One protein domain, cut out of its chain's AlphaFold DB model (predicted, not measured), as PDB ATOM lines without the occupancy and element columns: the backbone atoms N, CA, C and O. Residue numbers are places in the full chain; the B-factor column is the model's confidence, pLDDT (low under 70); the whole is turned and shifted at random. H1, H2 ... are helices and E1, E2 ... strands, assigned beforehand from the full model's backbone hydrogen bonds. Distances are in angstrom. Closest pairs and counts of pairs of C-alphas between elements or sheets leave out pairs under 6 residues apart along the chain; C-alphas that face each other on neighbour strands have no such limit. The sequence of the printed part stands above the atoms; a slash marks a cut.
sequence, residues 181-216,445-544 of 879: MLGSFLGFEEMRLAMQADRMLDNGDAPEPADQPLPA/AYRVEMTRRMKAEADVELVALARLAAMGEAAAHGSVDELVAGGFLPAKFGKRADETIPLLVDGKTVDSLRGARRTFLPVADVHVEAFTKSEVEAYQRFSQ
ATOM      1  N   MET A 181     -17.489-100.957  47.203       41.75
ATOM      2  CA  MET A 181     -17.275-102.246  46.534       41.75
ATOM      3  C   MET A 181     -18.255-103.336  47.021       41.75
ATOM      4  O   MET A 181     -18.741-104.122  46.212       41.75
ATOM      5  N   LEU A 182     -18.654-103.329  48.302       40.19
ATOM      6  CA  LEU A 182     -19.731-104.196  48.809       40.19
ATOM      7  C   LEU A 182     -21.130-103.748  48.343       40.19
ATOM      8  O   LEU A 182     -21.984-104.585  48.052       40.19
ATOM      9  N   GLY A 183     -21.351-102.436  48.202       40.69
ATOM     10  CA  GLY A 183     -22.575-101.868  47.627       40.69
ATOM     11  C   GLY A 183     -22.751-102.205  46.140       40.69
ATOM     12  O   GLY A 183     -23.879-102.422  45.691       40.69
ATOM     13  N   SER A 184     -21.632-102.354  45.422       43.78
ATOM     14  CA  SER A 184     -21.558-102.692  43.997       43.78
ATOM     15  C   SER A 184     -22.013-104.117  43.670       43.78
ATOM     16  O   SER A 184     -22.432-104.377  42.546       43.78
ATOM     17  N   PHE A 185     -22.030-105.032  44.650       40.97
ATOM     18  CA  PHE A 185     -22.590-106.380  44.469       40.97
ATOM     19  C   PHE A 185     -24.117-106.412  44.453       40.97
ATOM     20  O   PHE A 185     -24.703-107.464  44.199       40.97
ATOM     21  N   LEU A 186     -24.771-105.289  44.761       44.28
ATOM     22  CA  LEU A 186     -26.156-105.324  45.194       44.28
ATOM     23  C   LEU A 186     -27.088-104.307  44.481       44.28
ATOM     24  O   LEU A 186     -28.290-104.325  44.759       44.28
ATOM     25  N   GLY A 187     -26.612-103.431  43.580       48.66
ATOM     26  CA  GLY A 187     -27.497-102.668  42.669       48.66
ATOM     27  C   GLY A 187     -27.014-101.275  42.233       48.66
ATOM     28  O   GLY A 187     -26.441-100.536  43.022       48.66
ATOM     29  N   PHE A 188     -27.304-100.926  40.971       58.53
ATOM     30  CA  PHE A 188     -26.650 -99.884  40.157       58.53
ATOM     31  C   PHE A 188     -27.594 -98.798  39.599       58.53
ATOM     32  O   PHE A 188     -27.491 -98.449  38.425       58.53
ATOM     33  N   GLU A 189     -28.560 -98.278  40.357       61.66
ATOM     34  CA  GLU A 189     -29.510 -97.312  39.766       61.66
ATOM     35  C   GLU A 189     -28.837 -96.029  39.258       61.66
ATOM     36  O   GLU A 189     -29.073 -95.617  38.123       61.66
ATOM     37  N   GLU A 190     -27.922 -95.443  40.032       63.62
ATOM     38  CA  GLU A 190     -27.202 -94.236  39.607       63.62
ATOM     39  C   GLU A 190     -26.262 -94.502  38.427       63.62
ATOM     40  O   GLU A 190     -26.259 -93.748  37.455       63.62
ATOM     41  N   MET A 191     -25.526 -95.619  38.460       66.81
ATOM     42  CA  MET A 191     -24.660 -96.034  37.350       66.81
ATOM     43  C   MET A 191     -25.463 -96.320  36.077       66.81
ATOM     44  O   MET A 191     -25.009 -95.987  34.985       66.81
ATOM     45  N   ARG A 192     -26.672 -96.884  36.193       73.25
ATOM     46  CA  ARG A 192     -27.576 -97.104  35.058       73.25
ATOM     47  C   ARG A 192     -28.029 -95.780  34.441       73.25
ATOM     48  O   ARG A 192     -27.961 -95.635  33.223       73.25
ATOM     49  N   LEU A 193     -28.450 -94.808  35.256       73.19
ATOM     50  CA  LEU A 193     -28.855 -93.481  34.772       73.19
ATOM     51  C   LEU A 193     -27.684 -92.711  34.144       73.19
ATOM     52  O   LEU A 193     -27.862 -92.072  33.105       73.19
ATOM     53  N   ALA A 194     -26.488 -92.816  34.730       75.25
ATOM     54  CA  ALA A 194     -25.265 -92.256  34.162       75.25
ATOM     55  C   ALA A 194     -24.915 -92.915  32.818       75.25
ATOM     56  O   ALA A 194     -24.599 -92.213  31.862       75.25
ATOM     57  N   MET A 195     -25.053 -94.243  32.713       81.00
ATOM     58  CA  MET A 195     -24.855 -94.971  31.458       81.00
ATOM     59  C   MET A 195     -25.854 -94.516  30.388       81.00
ATOM     60  O   MET A 195     -25.467 -94.293  29.251       81.00
ATOM     61  N   GLN A 196     -27.128 -94.307  30.725       81.50
ATOM     62  CA  GLN A 196     -28.106 -93.764  29.771       81.50
ATOM     63  C   GLN A 196     -27.725 -92.372  29.263       81.50
ATOM     64  O   GLN A 196     -27.827 -92.109  28.065       81.50
ATOM     65  N   ALA A 197     -27.302 -91.485  30.168       82.88
ATOM     66  CA  ALA A 197     -26.872 -90.134  29.823       82.88
ATOM     67  C   ALA A 197     -25.658 -90.165  28.884       82.88
ATOM     68  O   ALA A 197     -25.692 -89.539  27.825       82.88
ATOM     69  N   ASP A 198     -24.638 -90.955  29.231       83.81
ATOM     70  CA  ASP A 198     -23.445 -91.192  28.412       83.81
ATOM     71  C   ASP A 198     -23.829 -91.663  27.004       83.81
ATOM     72  O   ASP A 198     -23.502 -91.017  26.011       83.81
ATOM     73  N   ARG A 199     -24.662 -92.706  26.909       86.81
ATOM     74  CA  ARG A 199     -25.136 -93.263  25.634       86.81
ATOM     75  C   ARG A 199     -25.961 -92.286  24.796       86.81
ATOM     76  O   ARG A 199     -25.956 -92.393  23.574       86.81
ATOM     77  N   MET A 200     -26.674 -91.348  25.419       88.19
ATOM     78  CA  MET A 200     -27.470 -90.340  24.711       88.19
ATOM     79  C   MET A 200     -26.659 -89.131  24.240       88.19
ATOM     80  O   MET A 200     -27.037 -88.501  23.244       88.19
ATOM     81  N   LEU A 201     -25.583 -88.793  24.952       83.44
ATOM     82  CA  LEU A 201     -24.690 -87.679  24.625       83.44
ATOM     83  C   LEU A 201     -23.522 -88.087  23.730       83.44
ATOM     84  O   LEU A 201     -22.929 -87.227  23.077       83.44
ATOM     85  N   ASP A 202     -23.226 -89.380  23.659       78.06
ATOM     86  CA  ASP A 202     -22.238 -89.940  22.755       78.06
ATOM     87  C   ASP A 202     -22.690 -89.802  21.285       78.06
ATOM     88  O   ASP A 202     -23.401 -90.636  20.719       78.06
ATOM     89  N   ASN A 203     -22.282 -88.698  20.652       61.31
ATOM     90  CA  ASN A 203     -22.395 -88.478  19.204       61.31
ATOM     91  C   ASN A 203     -21.200 -89.087  18.427       61.31
ATOM     92  O   ASN A 203     -21.168 -89.022  17.193       61.31
ATOM     93  N   GLY A 204     -20.276 -89.723  19.162       53.66
ATOM     94  CA  GLY A 204     -19.297 -90.729  18.762       53.66
ATOM     95  C   GLY A 204     -17.975 -90.275  18.158       53.66
ATOM     96  O   GLY A 204     -17.937 -89.427  17.266       53.66
ATOM     97  N   ASP A 205     -16.942 -91.044  18.503       51.47
ATOM     98  CA  ASP A 205     -15.995 -91.648  17.556       51.47
ATOM     99  C   ASP A 205     -16.554 -92.995  17.039       51.47
ATOM    100  O   ASP A 205     -17.664 -93.398  17.395       51.47
ATOM    101  N   ALA A 206     -15.873 -93.667  16.105       63.31
ATOM    102  CA  ALA A 206     -16.174 -95.081  15.841       63.31
ATOM    103  C   ALA A 206     -15.890 -95.893  17.120       63.31
ATOM    104  O   ALA A 206     -14.997 -95.492  17.870       63.31
ATOM    105  N   PRO A 207     -16.606 -97.008  17.389       70.88
ATOM    106  CA  PRO A 207     -16.198 -97.884  18.478       70.88
ATOM    107  C   PRO A 207     -14.727 -98.243  18.266       70.88
ATOM    108  O   PRO A 207     -14.333 -98.635  17.166       70.88
ATOM    109  N   GLU A 208     -13.918 -98.030  19.303       83.12
ATOM    110  CA  GLU A 208     -12.519 -98.434  19.273       83.12
ATOM    111  C   GLU A 208     -12.437 -99.919  18.890       83.12
ATOM    112  O   GLU A 208     -13.235-100.715  19.402       83.12
ATOM    113  N   PRO A 209     -11.499-100.309  18.011       84.44
ATOM    114  CA  PRO A 209     -11.320-101.712  17.685       84.44
ATOM    115  C   PRO A 209     -10.967-102.489  18.955       84.44
ATOM    116  O   PRO A 209     -10.140-102.058  19.764       84.44
ATOM    117  N   ALA A 210     -11.608-103.640  19.131       87.12
ATOM    118  CA  ALA A 210     -11.245-104.594  20.163       87.12
ATOM    119  C   ALA A 210     -10.081-105.456  19.651       87.12
ATOM    120  O   ALA A 210     -10.283-106.595  19.251       87.12
ATOM    121  N   ASP A 211      -8.878-104.884  19.576       89.62
ATOM    122  CA  ASP A 211      -7.667-105.531  19.045       89.62
ATOM    123  C   ASP A 211      -6.560-105.721  20.096       89.62
ATOM    124  O   ASP A 211      -5.494-106.268  19.804       89.62
ATOM    125  N   GLN A 212      -6.809-105.293  21.335       90.50
ATOM    126  CA  GLN A 212      -5.869-105.438  22.435       90.50
ATOM    127  C   GLN A 212      -5.968-106.835  23.063       90.50
ATOM    128  O   GLN A 212      -7.069-107.392  23.175       90.50
ATOM    129  N   PRO A 213      -4.837-107.396  23.529       86.50
ATOM    130  CA  PRO A 213      -4.830-108.667  24.238       86.50
ATOM    131  C   PRO A 213      -5.457-108.536  25.632       86.50
ATOM    132  O   PRO A 213      -5.535-107.447  26.206       86.50
ATOM    133  N   LEU A 214      -5.836-109.680  26.210       83.19
ATOM    134  CA  LEU A 214      -6.294-109.781  27.595       83.19
ATOM    135  C   LEU A 214      -5.252-109.170  28.554       83.19
ATOM    136  O   LEU A 214      -4.128-109.678  28.628       83.19
ATOM    137  N   PRO A 215      -5.589-108.106  29.310       85.69
ATOM    138  CA  PRO A 215      -4.659-107.543  30.279       85.69
ATOM    139  C   PRO A 215      -4.419-108.521  31.436       85.69
ATOM    140  O   PRO A 215      -5.246-109.382  31.733       85.69
ATOM    141  N   ALA A 216      -3.279-108.384  32.116       84.62
ATOM    142  CA  ALA A 216      -2.965-109.219  33.271       84.62
ATOM    143  C   ALA A 216      -3.980-108.985  34.400       84.62
ATOM    144  O   ALA A 216      -4.252-107.841  34.766       84.62
ATOM    145  N   ALA A 445     -11.746-110.092  31.802       89.69
ATOM    146  CA  ALA A 445     -12.852-110.553  30.964       89.69
ATOM    147  C   ALA A 445     -14.216-110.304  31.630       89.69
ATOM    148  O   ALA A 445     -15.120-109.760  30.999       89.69
ATOM    149  N   TYR A 446     -14.344-110.615  32.925       88.81
ATOM    150  CA  TYR A 446     -15.581-110.387  33.670       88.81
ATOM    151  C   TYR A 446     -15.934-108.898  33.773       88.81
ATOM    152  O   TYR A 446     -17.066-108.500  33.502       88.81
ATOM    153  N   ARG A 447     -14.971-108.052  34.159       86.12
ATOM    154  CA  ARG A 447     -15.192-106.608  34.359       86.12
ATOM    155  C   ARG A 447     -15.564-105.903  33.055       86.12
ATOM    156  O   ARG A 447     -16.426-105.019  33.054       86.12
ATOM    157  N   VAL A 448     -14.932-106.306  31.957       88.25
ATOM    158  CA  VAL A 448     -15.216-105.775  30.624       88.25
ATOM    159  C   VAL A 448     -16.581-106.245  30.141       88.25
ATOM    160  O   VAL A 448     -17.397-105.397  29.779       88.25
ATOM    161  N   GLU A 449     -16.896-107.539  30.241       89.62
ATOM    162  CA  GLU A 449     -18.225-108.030  29.861       89.62
ATOM    163  C   GLU A 449     -19.330-107.384  30.696       89.62
ATOM    164  O   GLU A 449     -20.339-106.958  30.145       89.62
ATOM    165  N   MET A 450     -19.138-107.215  32.006       85.19
ATOM    166  CA  MET A 450     -20.122-106.538  32.853       85.19
ATOM    167  C   MET A 450     -20.366-105.092  32.397       85.19
ATOM    168  O   MET A 450     -21.501-104.618  32.383       85.19
ATOM    169  N   THR A 451     -19.316-104.394  31.957       84.44
ATOM    170  CA  THR A 451     -19.433-103.032  31.416       84.44
ATOM    171  C   THR A 451     -20.166-103.016  30.073       84.44
ATOM    172  O   THR A 451     -21.084-102.214  29.887       84.44
ATOM    173  N   ARG A 452     -19.816-103.923  29.149       88.31
ATOM    174  CA  ARG A 452     -20.509-104.082  27.858       88.31
ATOM    175  C   ARG A 452     -21.983-104.450  28.059       88.31
ATOM    176  O   ARG A 452     -22.852-103.876  27.408       88.31
ATOM    177  N   ARG A 453     -22.280-105.314  29.030       88.06
ATOM    178  CA  ARG A 453     -23.637-105.705  29.435       88.06
ATOM    179  C   ARG A 453     -24.452-104.527  29.967       88.06
ATOM    180  O   ARG A 453     -25.597-104.368  29.559       88.06
ATOM    181  N   MET A 454     -23.881-103.687  30.834       83.75
ATOM    182  CA  MET A 454     -24.562-102.476  31.322       83.75
ATOM    183  C   MET A 454     -24.876-101.502  30.177       83.75
ATOM    184  O   MET A 454     -25.971-100.943  30.136       83.75
ATOM    185  N   LYS A 455     -23.956-101.344  29.212       86.69
ATOM    186  CA  LYS A 455     -24.207-100.571  27.980       86.69
ATOM    187  C   LYS A 455     -25.333-101.187  27.146       86.69
ATOM    188  O   LYS A 455     -26.212-100.464  26.693       86.69
ATOM    189  N   ALA A 456     -25.342-102.512  26.990       90.12
ATOM    190  CA  ALA A 456     -26.391-103.225  26.267       90.12
ATOM    191  C   ALA A 456     -27.769-103.058  26.922       90.12
ATOM    192  O   ALA A 456     -28.758-102.822  26.233       90.12
ATOM    193  N   GLU A 457     -27.844-103.133  28.253       87.69
ATOM    194  CA  GLU A 457     -29.087-102.898  28.988       87.69
ATOM    195  C   GLU A 457     -29.582-101.457  28.821       87.69
ATOM    196  O   GLU A 457     -30.770-101.251  28.562       87.69
ATOM    197  N   ALA A 458     -28.679-100.477  28.924       87.56
ATOM    198  CA  ALA A 458     -29.008 -99.075  28.695       87.56
ATOM    199  C   ALA A 458     -29.516 -98.849  27.263       87.56
ATOM    200  O   ALA A 458     -30.540 -98.197  27.089       87.56
ATOM    201  N   ASP A 459     -28.868 -99.434  26.251       91.56
ATOM    202  CA  ASP A 459     -29.308 -99.335  24.857       91.56
ATOM    203  C   ASP A 459     -30.721 -99.913  24.663       91.56
ATOM    204  O   ASP A 459     -31.568 -99.279  24.036       91.56
ATOM    205  N   VAL A 460     -31.002-101.094  25.228       91.44
ATOM    206  CA  VAL A 460     -32.326-101.734  25.135       91.44
ATOM    207  C   VAL A 460     -33.414-100.863  25.779       91.44
ATOM    208  O   VAL A 460     -34.497-100.703  25.212       91.44
ATOM    209  N   GLU A 461     -33.123-100.264  26.936       90.69
ATOM    210  CA  GLU A 461     -34.031 -99.346  27.632       90.69
ATOM    211  C   GLU A 461     -34.242 -98.032  26.860       90.69
ATOM    212  O   GLU A 461     -35.375 -97.568  26.721       90.69
ATOM    213  N   LEU A 462     -33.173 -97.463  26.294       93.44
ATOM    214  CA  LEU A 462     -33.226 -96.243  25.487       93.44
ATOM    215  C   LEU A 462     -34.041 -96.429  24.207       93.44
ATOM    216  O   LEU A 462     -34.790 -95.529  23.846       93.44
ATOM    217  N   VAL A 463     -33.958 -97.585  23.541       94.25
ATOM    218  CA  VAL A 463     -34.810 -97.883  22.377       94.25
ATOM    219  C   VAL A 463     -36.282 -97.957  22.780       94.25
ATOM    220  O   VAL A 463     -37.123 -97.422  22.062       94.25
ATOM    221  N   ALA A 464     -36.611 -98.565  23.926       92.62
ATOM    222  CA  ALA A 464     -37.991 -98.606  24.416       92.62
ATOM    223  C   ALA A 464     -38.531 -97.187  24.685       92.62
ATOM    224  O   ALA A 464     -39.606 -96.829  24.206       92.62
ATOM    225  N   LEU A 465     -37.751 -96.341  25.366       94.44
ATOM    226  CA  LEU A 465     -38.094 -94.935  25.615       94.44
ATOM    227  C   LEU A 465     -38.199 -94.116  24.321       94.44
ATOM    228  O   LEU A 465     -39.136 -93.335  24.149       94.44
ATOM    229  N   ALA A 466     -37.272 -94.317  23.386       95.50
ATOM    230  CA  ALA A 466     -37.277 -93.652  22.090       95.50
ATOM    231  C   ALA A 466     -38.478 -94.037  21.241       95.50
ATOM    232  O   ALA A 466     -39.073 -93.165  20.610       95.50
ATOM    233  N   ARG A 467     -38.886 -95.305  21.286       95.06
ATOM    234  CA  ARG A 467     -40.101 -95.778  20.633       95.06
ATOM    235  C   ARG A 467     -41.343 -95.098  21.205       95.06
ATOM    236  O   ARG A 467     -42.148 -94.598  20.427       95.06
ATOM    237  N   LEU A 468     -41.467 -95.000  22.532       94.62
ATOM    238  CA  LEU A 468     -42.580 -94.281  23.168       94.62
ATOM    239  C   LEU A 468     -42.602 -92.795  22.778       94.62
ATOM    240  O   LEU A 468     -43.653 -92.272  22.416       94.62
ATOM    241  N   ALA A 469     -41.445 -92.127  22.775       95.31
ATOM    242  CA  ALA A 469     -41.343 -90.732  22.348       95.31
ATOM    243  C   ALA A 469     -41.714 -90.539  20.867       95.31
ATOM    244  O   ALA A 469     -42.452 -89.612  20.530       95.31
ATOM    245  N   ALA A 470     -41.244 -91.424  19.986       95.19
ATOM    246  CA  ALA A 470     -41.552 -91.387  18.561       95.19
ATOM    247  C   ALA A 470     -43.041 -91.636  18.287       95.19
ATOM    248  O   ALA A 470     -43.646 -90.894  17.515       95.19
ATOM    249  N   MET A 471     -43.650 -92.608  18.972       93.38
ATOM    250  CA  MET A 471     -45.093 -92.861  18.914       93.38
ATOM    251  C   MET A 471     -45.892 -91.633  19.366       93.38
ATOM    252  O   MET A 471     -46.786 -91.193  18.645       93.38
ATOM    253  N   GLY A 472     -45.526 -91.031  20.503       91.94
ATOM    254  CA  GLY A 472     -46.172 -89.815  20.999       91.94
ATOM    255  C   GLY A 472     -46.050 -88.630  20.040       91.94
ATOM    256  O   GLY A 472     -46.957 -87.810  19.927       91.94
ATOM    257  N   GLU A 473     -44.945 -88.551  19.301       92.75
ATOM    258  CA  GLU A 473     -44.703 -87.545  18.267       92.75
ATOM    259  C   GLU A 473     -45.304 -87.850  16.891       92.75
ATOM    260  O   GLU A 473     -45.126 -87.022  15.987       92.75
ATOM    261  N   ALA A 474     -46.000 -88.983  16.743       92.00
ATOM    262  CA  ALA A 474     -46.490 -89.524  15.475       92.00
ATOM    263  C   ALA A 474     -45.378 -89.681  14.413       92.00
ATOM    264  O   ALA A 474     -45.586 -89.431  13.227       92.00
ATOM    265  N   ALA A 475     -44.176 -90.065  14.851       93.19
ATOM    266  CA  ALA A 475     -43.013 -90.325  14.010       93.19
ATOM    267  C   ALA A 475     -42.824 -91.831  13.734       93.19
ATOM    268  O   ALA A 475     -43.428 -92.683  14.390       93.19
ATOM    269  N   ALA A 476     -41.968 -92.157  12.762       94.31
ATOM    270  CA  ALA A 476     -41.574 -93.533  12.456       94.31
ATOM    271  C   ALA A 476     -40.840 -94.179  13.652       94.31
ATOM    272  O   ALA A 476     -40.063 -93.515  14.340       94.31
ATOM    273  N   HIS A 477     -41.143 -95.446  13.935       93.94
ATOM    274  CA  HIS A 477     -40.757 -96.131  15.179       93.94
ATOM    275  C   HIS A 477     -40.699 -97.668  15.054       93.94
ATOM    276  O   HIS A 477     -40.711 -98.381  16.062       93.94
ATOM    277  N   GLY A 478     -40.686 -98.191  13.828       91.19
ATOM    278  CA  GLY A 478     -40.637 -99.616  13.504       91.19
ATOM    279  C   GLY A 478     -39.227-100.210  13.508       91.19
ATOM    280  O   GLY A 478     -39.087-101.430  13.487       91.19
ATOM    281  N   SER A 479     -38.178 -99.385  13.565       92.31
ATOM    282  CA  SER A 479     -36.787 -99.842  13.648       92.31
ATOM    283  C   SER A 479     -35.897 -98.866  14.422       92.31
ATOM    284  O   SER A 479     -36.251 -97.705  14.626       92.31
ATOM    285  N   VAL A 480     -34.716 -99.328  14.845       92.25
ATOM    286  CA  VAL A 480     -33.711 -98.463  15.489       92.25
ATOM    287  C   VAL A 480     -33.241 -97.363  14.529       92.25
ATOM    288  O   VAL A 480     -33.099 -96.218  14.953       92.25
ATOM    289  N   ASP A 481     -33.085 -97.670  13.239       92.50
ATOM    290  CA  ASP A 481     -32.667 -96.696  12.223       92.50
ATOM    291  C   ASP A 481     -33.685 -95.562  12.050       92.50
ATOM    292  O   ASP A 481     -33.302 -94.399  11.936       92.50
ATOM    293  N   GLU A 482     -34.986 -95.864  12.108       94.69
ATOM    294  CA  GLU A 482     -36.041 -94.843  12.092       94.69
ATOM    295  C   GLU A 482     -35.969 -93.923  13.319       94.69
ATOM    296  O   GLU A 482     -36.114 -92.703  13.198       94.69
ATOM    297  N   LEU A 483     -35.685 -94.483  14.499       95.06
ATOM    298  CA  LEU A 483     -35.531 -93.711  15.737       95.06
ATOM    299  C   LEU A 483     -34.288 -92.810  15.705       95.06
ATOM    300  O   LEU A 483     -34.329 -91.684  16.211       95.06
ATOM    301  N   VAL A 484     -33.197 -93.275  15.090       94.25
ATOM    302  CA  VAL A 484     -31.993 -92.470  14.838       94.25
ATOM    303  C   VAL A 484     -32.291 -91.357  13.831       94.25
ATOM    304  O   VAL A 484     -31.993 -90.193  14.102       94.25
ATOM    305  N   ALA A 485     -32.940 -91.675  12.706       93.25
ATOM    306  CA  ALA A 485     -33.308 -90.701  11.677       93.25
ATOM    307  C   ALA A 485     -34.259 -89.610  12.208       93.25
ATOM    308  O   ALA A 485     -34.134 -88.443  11.839       93.25
ATOM    309  N   GLY A 486     -35.172 -89.964  13.121       92.44
ATOM    310  CA  GLY A 486     -36.056 -89.020  13.817       92.44
ATOM    311  C   GLY A 486     -35.374 -88.189  14.917       92.44
ATOM    312  O   GLY A 486     -35.989 -87.280  15.486       92.44
ATOM    313  N   GLY A 487     -34.108 -88.485  15.231       92.94
ATOM    314  CA  GLY A 487     -33.325 -87.829  16.276       92.94
ATOM    315  C   GLY A 487     -33.674 -88.266  17.701       92.94
ATOM    316  O   GLY A 487     -33.155 -87.674  18.650       92.94
ATOM    317  N   PHE A 488     -34.517 -89.289  17.881       95.00
ATOM    318  CA  PHE A 488     -34.855 -89.856  19.195       95.00
ATOM    319  C   PHE A 488     -33.657 -90.596  19.801       95.00
ATOM    320  O   PHE A 488     -33.398 -90.493  21.000       95.00
ATOM    321  N   LEU A 489     -32.830 -91.216  18.956       94.50
ATOM    322  CA  LEU A 489     -31.543 -91.814  19.321       94.50
ATOM    323  C   LEU A 489     -30.365 -91.069  18.648       94.50
ATOM    324  O   LEU A 489     -30.573 -90.389  17.640       94.50
ATOM    325  N   PRO A 490     -29.139 -91.122  19.212       91.75
ATOM    326  CA  PRO A 490     -27.951 -90.510  18.605       91.75
ATOM    327  C   PRO A 490     -27.604 -91.097  17.228       91.75
ATOM    328  O   PRO A 490     -27.866 -92.263  16.955       91.75
ATOM    329  N   ALA A 491     -26.905 -90.327  16.387       87.00
ATOM    330  CA  ALA A 491     -26.540 -90.739  15.023       87.00
ATOM    331  C   ALA A 491     -25.689 -92.025  14.948       87.00
ATOM    332  O   ALA A 491     -25.757 -92.766  13.971       87.00
ATOM    333  N   LYS A 492     -24.870 -92.293  15.973       82.50
ATOM    334  CA  LYS A 492     -24.015 -93.489  16.082       82.50
ATOM    335  C   LYS A 492     -24.496 -94.453  17.176       82.50
ATOM    336  O   LYS A 492     -23.707 -95.238  17.701       82.50
ATOM    337  N   PHE A 493     -25.778 -94.387  17.533       88.81
ATOM    338  CA  PHE A 493     -26.356 -95.211  18.587       88.81
ATOM    339  C   PHE A 493     -26.176 -96.713  18.331       88.81
ATOM    340  O   PHE A 493     -26.143 -97.170  17.191       88.81
ATOM    341  N   GLY A 494     -26.058 -97.485  19.412       79.75
ATOM    342  CA  GLY A 494     -26.028 -98.947  19.353       79.75
ATOM    343  C   GLY A 494     -24.748 -99.568  18.785       79.75
ATOM    344  O   GLY A 494     -24.635-100.784  18.817       79.75
ATOM    345  N   LYS A 495     -23.771 -98.781  18.310       81.31
ATOM    346  CA  LYS A 495     -22.467 -99.300  17.865       81.31
ATOM    347  C   LYS A 495     -21.582 -99.628  19.065       81.31
ATOM    348  O   LYS A 495     -21.343 -98.759  19.904       81.31
ATOM    349  N   ARG A 496     -21.093-100.867  19.144       85.06
ATOM    350  CA  ARG A 496     -20.265-101.363  20.254       85.06
ATOM    351  C   ARG A 496     -19.039-102.108  19.741       85.06
ATOM    352  O   ARG A 496     -19.021-102.575  18.608       85.06
ATOM    353  N   ALA A 497     -18.023-102.206  20.595       83.81
ATOM    354  CA  ALA A 497     -16.745-102.838  20.272       83.81
ATOM    355  C   ALA A 497     -16.836-104.360  20.072       83.81
ATOM    356  O   ALA A 497     -15.975-104.944  19.429       83.81
ATOM    357  N   ASP A 498     -17.878-104.996  20.612       85.06
ATOM    358  CA  ASP A 498     -18.180-106.418  20.419       85.06
ATOM    359  C   ASP A 498     -19.121-106.670  19.228       85.06
ATOM    360  O   ASP A 498     -19.680-107.756  19.117       85.06
ATOM    361  N   GLU A 499     -19.338-105.657  18.379       86.69
ATOM    362  CA  GLU A 499     -20.234-105.680  17.210       86.69
ATOM    363  C   GLU A 499     -21.709-105.975  17.535       86.69
ATOM    364  O   GLU A 499     -22.546-106.113  16.640       86.69
ATOM    365  N   THR A 500     -22.068-106.008  18.822       89.56
ATOM    366  CA  THR A 500     -23.443-106.239  19.256       89.56
ATOM    367  C   THR A 500     -24.282-104.976  19.118       89.56
ATOM    368  O   THR A 500     -23.859-103.875  19.474       89.56
ATOM    369  N   ILE A 501     -25.507-105.155  18.630       90.81
ATOM    370  CA  ILE A 501     -26.485-104.087  18.408       90.81
ATOM    371  C   ILE A 501     -27.821-104.378  19.110       90.81
ATOM    372  O   ILE A 501     -28.185-105.553  19.271       90.81
ATOM    373  N   PRO A 502     -28.572-103.332  19.511       92.06
ATOM    374  CA  PRO A 502     -29.964-103.474  19.911       92.06
ATOM    375  C   PRO A 502     -30.850-103.710  18.678       92.06
ATOM    376  O   PRO A 502     -30.700-103.048  17.653       92.06
ATOM    377  N   LEU A 503     -31.794-104.640  18.788       89.88
ATOM    378  CA  LEU A 503     -32.724-105.031  17.730       89.88
ATOM    379  C   LEU A 503     -34.164-104.899  18.219       89.88
ATOM    380  O   LEU A 503     -34.449-105.190  19.378       89.88
ATOM    381  N   LEU A 504     -35.075-104.525  17.319       88.88
ATOM    382  CA  LEU A 504     -36.515-104.566  17.571       88.88
ATOM    383  C   LEU A 504     -37.103-105.804  16.883       88.88
ATOM    384  O   LEU A 504     -37.107-105.889  15.658       88.88
ATOM    385  N   VAL A 505     -37.583-106.767  17.670       83.06
ATOM    386  CA  VAL A 505     -38.158-108.036  17.195       83.06
ATOM    387  C   VAL A 505     -39.550-108.185  17.799       83.06
ATOM    388  O   VAL A 505     -39.698-108.158  19.018       83.06
ATOM    389  N   ASP A 506     -40.580-108.295  16.956       79.31
ATOM    390  CA  ASP A 506     -41.990-108.398  17.373       79.31
ATOM    391  C   ASP A 506     -42.413-107.313  18.384       79.31
ATOM    392  O   ASP A 506     -43.108-107.567  19.369       79.31
ATOM    393  N   GLY A 507     -41.936-106.083  18.166       78.62
ATOM    394  CA  GLY A 507     -42.210-104.935  19.033       78.62
ATOM    395  C   GLY A 507     -41.447-104.924  20.359       78.62
ATOM    396  O   GLY A 507     -41.638-103.992  21.134       78.62
ATOM    397  N   LYS A 508     -40.572-105.904  20.618       82.94
ATOM    398  CA  LYS A 508     -39.715-105.968  21.808       82.94
ATOM    399  C   LYS A 508     -38.267-105.690  21.455       82.94
ATOM    400  O   LYS A 508     -37.742-106.205  20.470       82.94
ATOM    401  N   THR A 509     -37.598-104.929  22.307       87.88
ATOM    402  CA  THR A 509     -36.174-104.660  22.135       87.88
ATOM    403  C   THR A 509     -35.330-105.759  22.777       87.88
ATOM    404  O   THR A 509     -35.517-106.101  23.948       87.88
ATOM    405  N   VAL A 510     -34.376-106.296  22.021       90.75
ATOM    406  CA  VAL A 510     -33.414-107.307  22.474       90.75
ATOM    407  C   VAL A 510     -31.996-106.912  22.091       90.75
ATOM    408  O   VAL A 510     -31.779-106.142  21.160       90.75
ATOM    409  N   ASP A 511     -31.018-107.459  22.797       93.00
ATOM    410  CA  ASP A 511     -29.629-107.429  22.372       93.00
ATOM    411  C   ASP A 511     -29.334-108.592  21.417       93.00
ATOM    412  O   ASP A 511     -29.695-109.734  21.710       93.00
ATOM    413  N   SER A 512     -28.660-108.312  20.301       92.31
ATOM    414  CA  SER A 512     -28.316-109.311  19.270       92.31
ATOM    415  C   SER A 512     -27.519-110.518  19.785       92.31
ATOM    416  O   SER A 512     -27.707-111.617  19.267       92.31
ATOM    417  N   LEU A 513     -26.678-110.345  20.810       92.06
ATOM    418  CA  LEU A 513     -25.932-111.440  21.441       92.06
ATOM    419  C   LEU A 513     -26.593-111.900  22.743       92.06
ATOM    420  O   LEU A 513     -26.810-113.092  22.964       92.06
ATOM    421  N   ARG A 514     -26.887-110.955  23.639       92.19
ATOM    422  CA  ARG A 514     -27.271-111.266  25.022       92.19
ATOM    423  C   ARG A 514     -28.747-111.644  25.149       92.19
ATOM    424  O   ARG A 514     -29.100-112.363  26.079       92.19
ATOM    425  N   GLY A 515     -29.611-111.236  24.221       91.25
ATOM    426  CA  GLY A 515     -31.042-111.538  24.245       91.25
ATOM    427  C   GLY A 515     -31.880-110.469  24.949       91.25
ATOM    428  O   GLY A 515     -31.566-109.282  24.901       91.25
ATOM    429  N   ALA A 516     -32.996-110.864  25.564       88.12
ATOM    430  CA  ALA A 516     -33.949-109.914  26.134       88.12
ATOM    431  C   ALA A 516     -33.502-109.413  27.514       88.12
ATOM    432  O   ALA A 516     -32.866-110.128  28.289       88.12
ATOM    433  N   ARG A 517     -33.860-108.167  27.837       84.38
ATOM    434  CA  ARG A 517     -33.528-107.556  29.127       84.38
ATOM    435  C   ARG A 517     -34.060-108.396  30.290       84.38
ATOM    436  O   ARG A 517     -35.149-108.956  30.207       84.38
ATOM    437  N   ARG A 518     -33.292-108.448  31.387       83.94
ATOM    438  CA  ARG A 518     -33.517-109.295  32.584       83.94
ATOM    439  C   ARG A 518     -33.329-110.799  32.375       83.94
ATOM    440  O   ARG A 518     -33.307-111.539  33.351       83.94
ATOM    441  N   THR A 519     -33.162-111.247  31.137       88.38
ATOM    442  CA  THR A 519     -32.841-112.633  30.787       88.38
ATOM    443  C   THR A 519     -31.600-112.687  29.902       88.38
ATOM    444  O   THR A 519     -31.442-113.611  29.116       88.38
ATOM    445  N   PHE A 520     -30.701-111.704  30.016       91.56
ATOM    446  CA  PHE A 520     -29.466-111.696  29.239       91.56
ATOM    447  C   PHE A 520     -28.660-112.974  29.462       91.56
ATOM    448  O   PHE A 520     -28.657-113.547  30.554       91.56
ATOM    449  N   LEU A 521     -27.944-113.379  28.416       92.75
ATOM    450  CA  LEU A 521     -26.991-114.473  28.454       92.75
ATOM    451  C   LEU A 521     -26.057-114.299  29.664       92.75
ATOM    452  O   LEU A 521     -25.565-113.187  29.881       92.75
ATOM    453  N   PRO A 522     -25.821-115.342  30.477       92.38
ATOM    454  CA  PRO A 522     -24.927-115.224  31.619       92.38
ATOM    455  C   PRO A 522     -23.523-114.761  31.222       92.38
ATOM    456  O   PRO A 522     -23.021-115.156  30.173       92.38
ATOM    457  N   VAL A 523     -22.857-113.979  32.081       90.38
ATOM    458  CA  VAL A 523     -21.494-113.469  31.809       90.38
ATOM    459  C   VAL A 523     -20.522-114.617  31.516       90.38
ATOM    460  O   VAL A 523     -19.722-114.530  30.596       90.38
ATOM    461  N   ALA A 524     -20.647-115.734  32.239       91.12
ATOM    462  CA  ALA A 524     -19.818-116.924  32.040       91.12
ATOM    463  C   ALA A 524     -20.037-117.650  30.695       91.12
ATOM    464  O   ALA A 524     -19.242-118.525  30.351       91.12
ATOM    465  N   ASP A 525     -21.106-117.339  29.959       93.62
ATOM    466  CA  ASP A 525     -21.386-117.893  28.628       93.62
ATOM    467  C   ASP A 525     -20.899-116.961  27.492       93.62
ATOM    468  O   ASP A 525     -20.883-117.380  26.333       93.62
ATOM    469  N   VAL A 526     -20.475-115.726  27.797       91.50
ATOM    470  CA  VAL A 526     -19.917-114.774  26.821       91.50
ATOM    471  C   VAL A 526     -18.393-114.875  26.815       91.50
ATOM    472  O   VAL A 526     -17.739-114.683  27.837       91.50
ATOM    473  N   HIS A 527     -17.816-115.166  25.650       87.00
ATOM    474  CA  HIS A 527     -16.366-115.271  25.488       87.00
ATOM    475  C   HIS A 527     -15.799-113.900  25.110       87.00
ATOM    476  O   HIS A 527     -16.117-113.364  24.051       87.00
ATOM    477  N   VAL A 528     -14.971-113.325  25.986       87.38
ATOM    478  CA  VAL A 528     -14.286-112.047  25.743       87.38
ATOM    479  C   VAL A 528     -12.806-112.313  25.523       87.38
ATOM    480  O   VAL A 528     -12.052-112.500  26.476       87.38
ATOM    481  N   GLU A 529     -12.401-112.331  24.257       82.81
ATOM    482  CA  GLU A 529     -11.015-112.605  23.854       82.81
ATOM    483  C   GLU A 529     -10.266-111.347  23.403       82.81
ATOM    484  O   GLU A 529      -9.036-111.340  23.390       82.81
ATOM    485  N   ALA A 530     -10.993-110.271  23.087       86.56
ATOM    486  CA  ALA A 530     -10.427-109.049  22.536       86.56
ATOM    487  C   ALA A 530     -10.997-107.785  23.202       86.56
ATOM    488  O   ALA A 530     -12.190-107.703  23.533       86.56
ATOM    489  N   PHE A 531     -10.118-106.802  23.401       90.56
ATOM    490  CA  PHE A 531     -10.351-105.628  24.243       90.56
ATOM    491  C   PHE A 531     -10.069-104.344  23.481       90.56
ATOM    492  O   PHE A 531      -9.162-104.303  22.652       90.56
ATOM    493  N   THR A 532     -10.802-103.277  23.781       91.25
ATOM    494  CA  THR A 532     -10.412-101.949  23.295       91.25
ATOM    495  C   THR A 532      -9.319-101.344  24.163       91.25
ATOM    496  O   THR A 532      -9.120-101.728  25.321       91.25
ATOM    497  N   LYS A 533      -8.623-100.337  23.631       90.88
ATOM    498  CA  LYS A 533      -7.623 -99.582  24.391       90.88
ATOM    499  C   LYS A 533      -8.227 -98.949  25.650       90.88
ATOM    500  O   LYS A 533      -7.680 -99.114  26.740       90.88
ATOM    501  N   SER A 534      -9.385 -98.304  25.522       88.69
ATOM    502  CA  SER A 534     -10.108 -97.710  26.650       88.69
ATOM    503  C   SER A 534     -10.526 -98.746  27.702       88.69
ATOM    504  O   SER A 534     -10.477 -98.458  28.900       88.69
ATOM    505  N   GLU A 535     -10.908 -99.960  27.293       90.44
ATOM    506  CA  GLU A 535     -11.238-101.052  28.220       90.44
ATOM    507  C   GLU A 535     -10.010-101.518  29.012       90.44
ATOM    508  O   GLU A 535     -10.094-101.695  30.231       90.44
ATOM    509  N   VAL A 536      -8.857-101.654  28.348       90.94
ATOM    510  CA  VAL A 536      -7.585-102.000  28.999       90.94
ATOM    511  C   VAL A 536      -7.167-100.917  29.996       90.94
ATOM    512  O   VAL A 536      -6.854-101.233  31.145       90.94
ATOM    513  N   GLU A 537      -7.211 -99.642  29.609       89.44
ATOM    514  CA  GLU A 537      -6.859 -98.519  30.489       89.44
ATOM    515  C   GLU A 537      -7.815 -98.393  31.686       89.44
ATOM    516  O   GLU A 537      -7.394 -98.115  32.813       89.44
ATOM    517  N   ALA A 538      -9.116 -98.615  31.475       86.19
ATOM    518  CA  ALA A 538     -10.102 -98.647  32.553       86.19
ATOM    519  C   ALA A 538      -9.833 -99.802  33.528       86.19
ATOM    520  O   ALA A 538      -9.879 -99.601  34.746       86.19
ATOM    521  N   TYR A 539      -9.502-100.989  33.010       87.62
ATOM    522  CA  TYR A 539      -9.151-102.131  33.845       87.62
ATOM    523  C   TYR A 539      -7.861-101.892  34.636       87.62
ATOM    524  O   TYR A 539      -7.816-102.196  35.824       87.62
ATOM    525  N   GLN A 540      -6.835-101.292  34.031       88.12
ATOM    526  CA  GLN A 540      -5.585-100.963  34.723       88.12
ATOM    527  C   GLN A 540      -5.807 -99.967  35.870       88.12
ATOM    528  O   GLN A 540      -5.306-100.190  36.972       88.12
ATOM    529  N   ARG A 541      -6.617 -98.917  35.663       85.44
ATOM    530  CA  ARG A 541      -7.003 -97.970  36.729       85.44
ATOM    531  C   ARG A 541      -7.763 -98.655  37.865       85.44
ATOM    532  O   ARG A 541      -7.483 -98.403  39.039       85.44
ATOM    533  N   PHE A 542      -8.702 -99.537  37.518       83.56
ATOM    534  CA  PHE A 542      -9.399-100.372  38.493       83.56
ATOM    535  C   PHE A 542      -8.418-101.261  39.263       83.56
ATOM    536  O   PHE A 542      -8.439-101.242  40.485       83.56
ATOM    537  N   SER A 543      -7.531-101.977  38.570       83.06
ATOM    538  CA  SER A 543      -6.532-102.869  39.164       83.06
ATOM    539  C   SER A 543      -5.638-102.133  40.157       83.06
ATOM    540  O   SER A 543      -5.440-102.617  41.267       83.06
ATOM    541  N   GLN A 544      -5.126-100.956  39.788       82.69
ATOM    542  CA  GLN A 544      -4.283-100.135  40.664       82.69
ATOM    543  C   GLN A 544      -5.040 -99.693  41.922       82.69
ATOM    544  O   GLN A 544      -4.518 -99.810  43.029       82.69
TER     545      GLN A 544
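Overview. This is residues 181 to 216 and 445 to 544 of the 879 residues of an uncharacterized protein of Caulifigura coniformis (UniProt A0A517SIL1). Look first for a small strand hairpin, E1 and E2, beside one long helix, H2, the rod that makes most of the domain's length; H1 crosses H2 on the side away from the hairpin, H3 packs on H2 towards its last residues, and H4 lies by its first residues. Long loops join H3 to E1 and E2 to H4, and residues 181 to 187 stick out free. The printed part has 136 residues with four named helices and two named strands, in the order H1 H2 H3 E1 E2 H4; the sheet, E1 - E2, is antiparallel. The class is mostly helix, though under half of the residues are in named elements. The whole is compact, with a radius of gyration of the C-alphas of 15.6 A, yet elongated, spanning 51 by 31 by 25 A.

Arrangement. Start at the hairpin of E1, residues 502 to 505, and E2, residues 508 to 511: they are antiparallel at 142 degrees, and you find N 503 and O 510 within hydrogen-bond range at 2.8 A. Residues 510 to 511 of E2 also pair, antiparallel, with residues 515 to 516. Step to the hub, H2, residues 445 to 472, whose closest C-alpha to E2 is that of Val 460, 5.7 A from that of Thr 509. H1, residues 189 to 201, touches residues 454 to 462 of H2 alone, closest at the C-alphas of Gln 196 and Ala 458, 5.5 A; the two run the same way at a steep tilt of 68 degrees, only just short of about perpendicular. H3, residues 480 to 485, touches residues 463 to 470 of H2 alone at a steep tilt of 61 degrees, with the C-alphas of Ala 466 and Leu 483 closest, 6.6 A. H4, residues 533 to 544, and H2 only just touch, with 3 pairs of C-alphas within 8 A, the closest being those of Val 448 and Glu 535, 6.6 A. H1 is apart from H3 and H4. In H1, H2, H3 and H4 every O i to N i+4 pair is within hydrogen-bond range.

Along the chain. Find C-alpha 502 at (-29.964, -103.474, 19.911), where E1 begins; E1 is 9.8 A long and E2 10.2 A. From C-alpha 445 at (-12.852, -110.553, 30.964), H2 runs 40.5 A. H1 measures 18.6 A, H3 8.7 A and H4 16.6 A, ending at C-alpha 544, (-4.283, -100.135, 40.664).

Size, cuts and confidence. The C-alphas of Ala 216 and Ala 474, 51.0 A apart, are the two farthest apart. Residues 217 to 444 are not printed; C-alphas 216 and 445 stand 10.2 A apart across this cut. The links H3 to E1 and E2 to H4 are long. The model's mean pLDDT over the printed part is 84.3; look for values under 70 at residues 181 to 191 and 203 to 206.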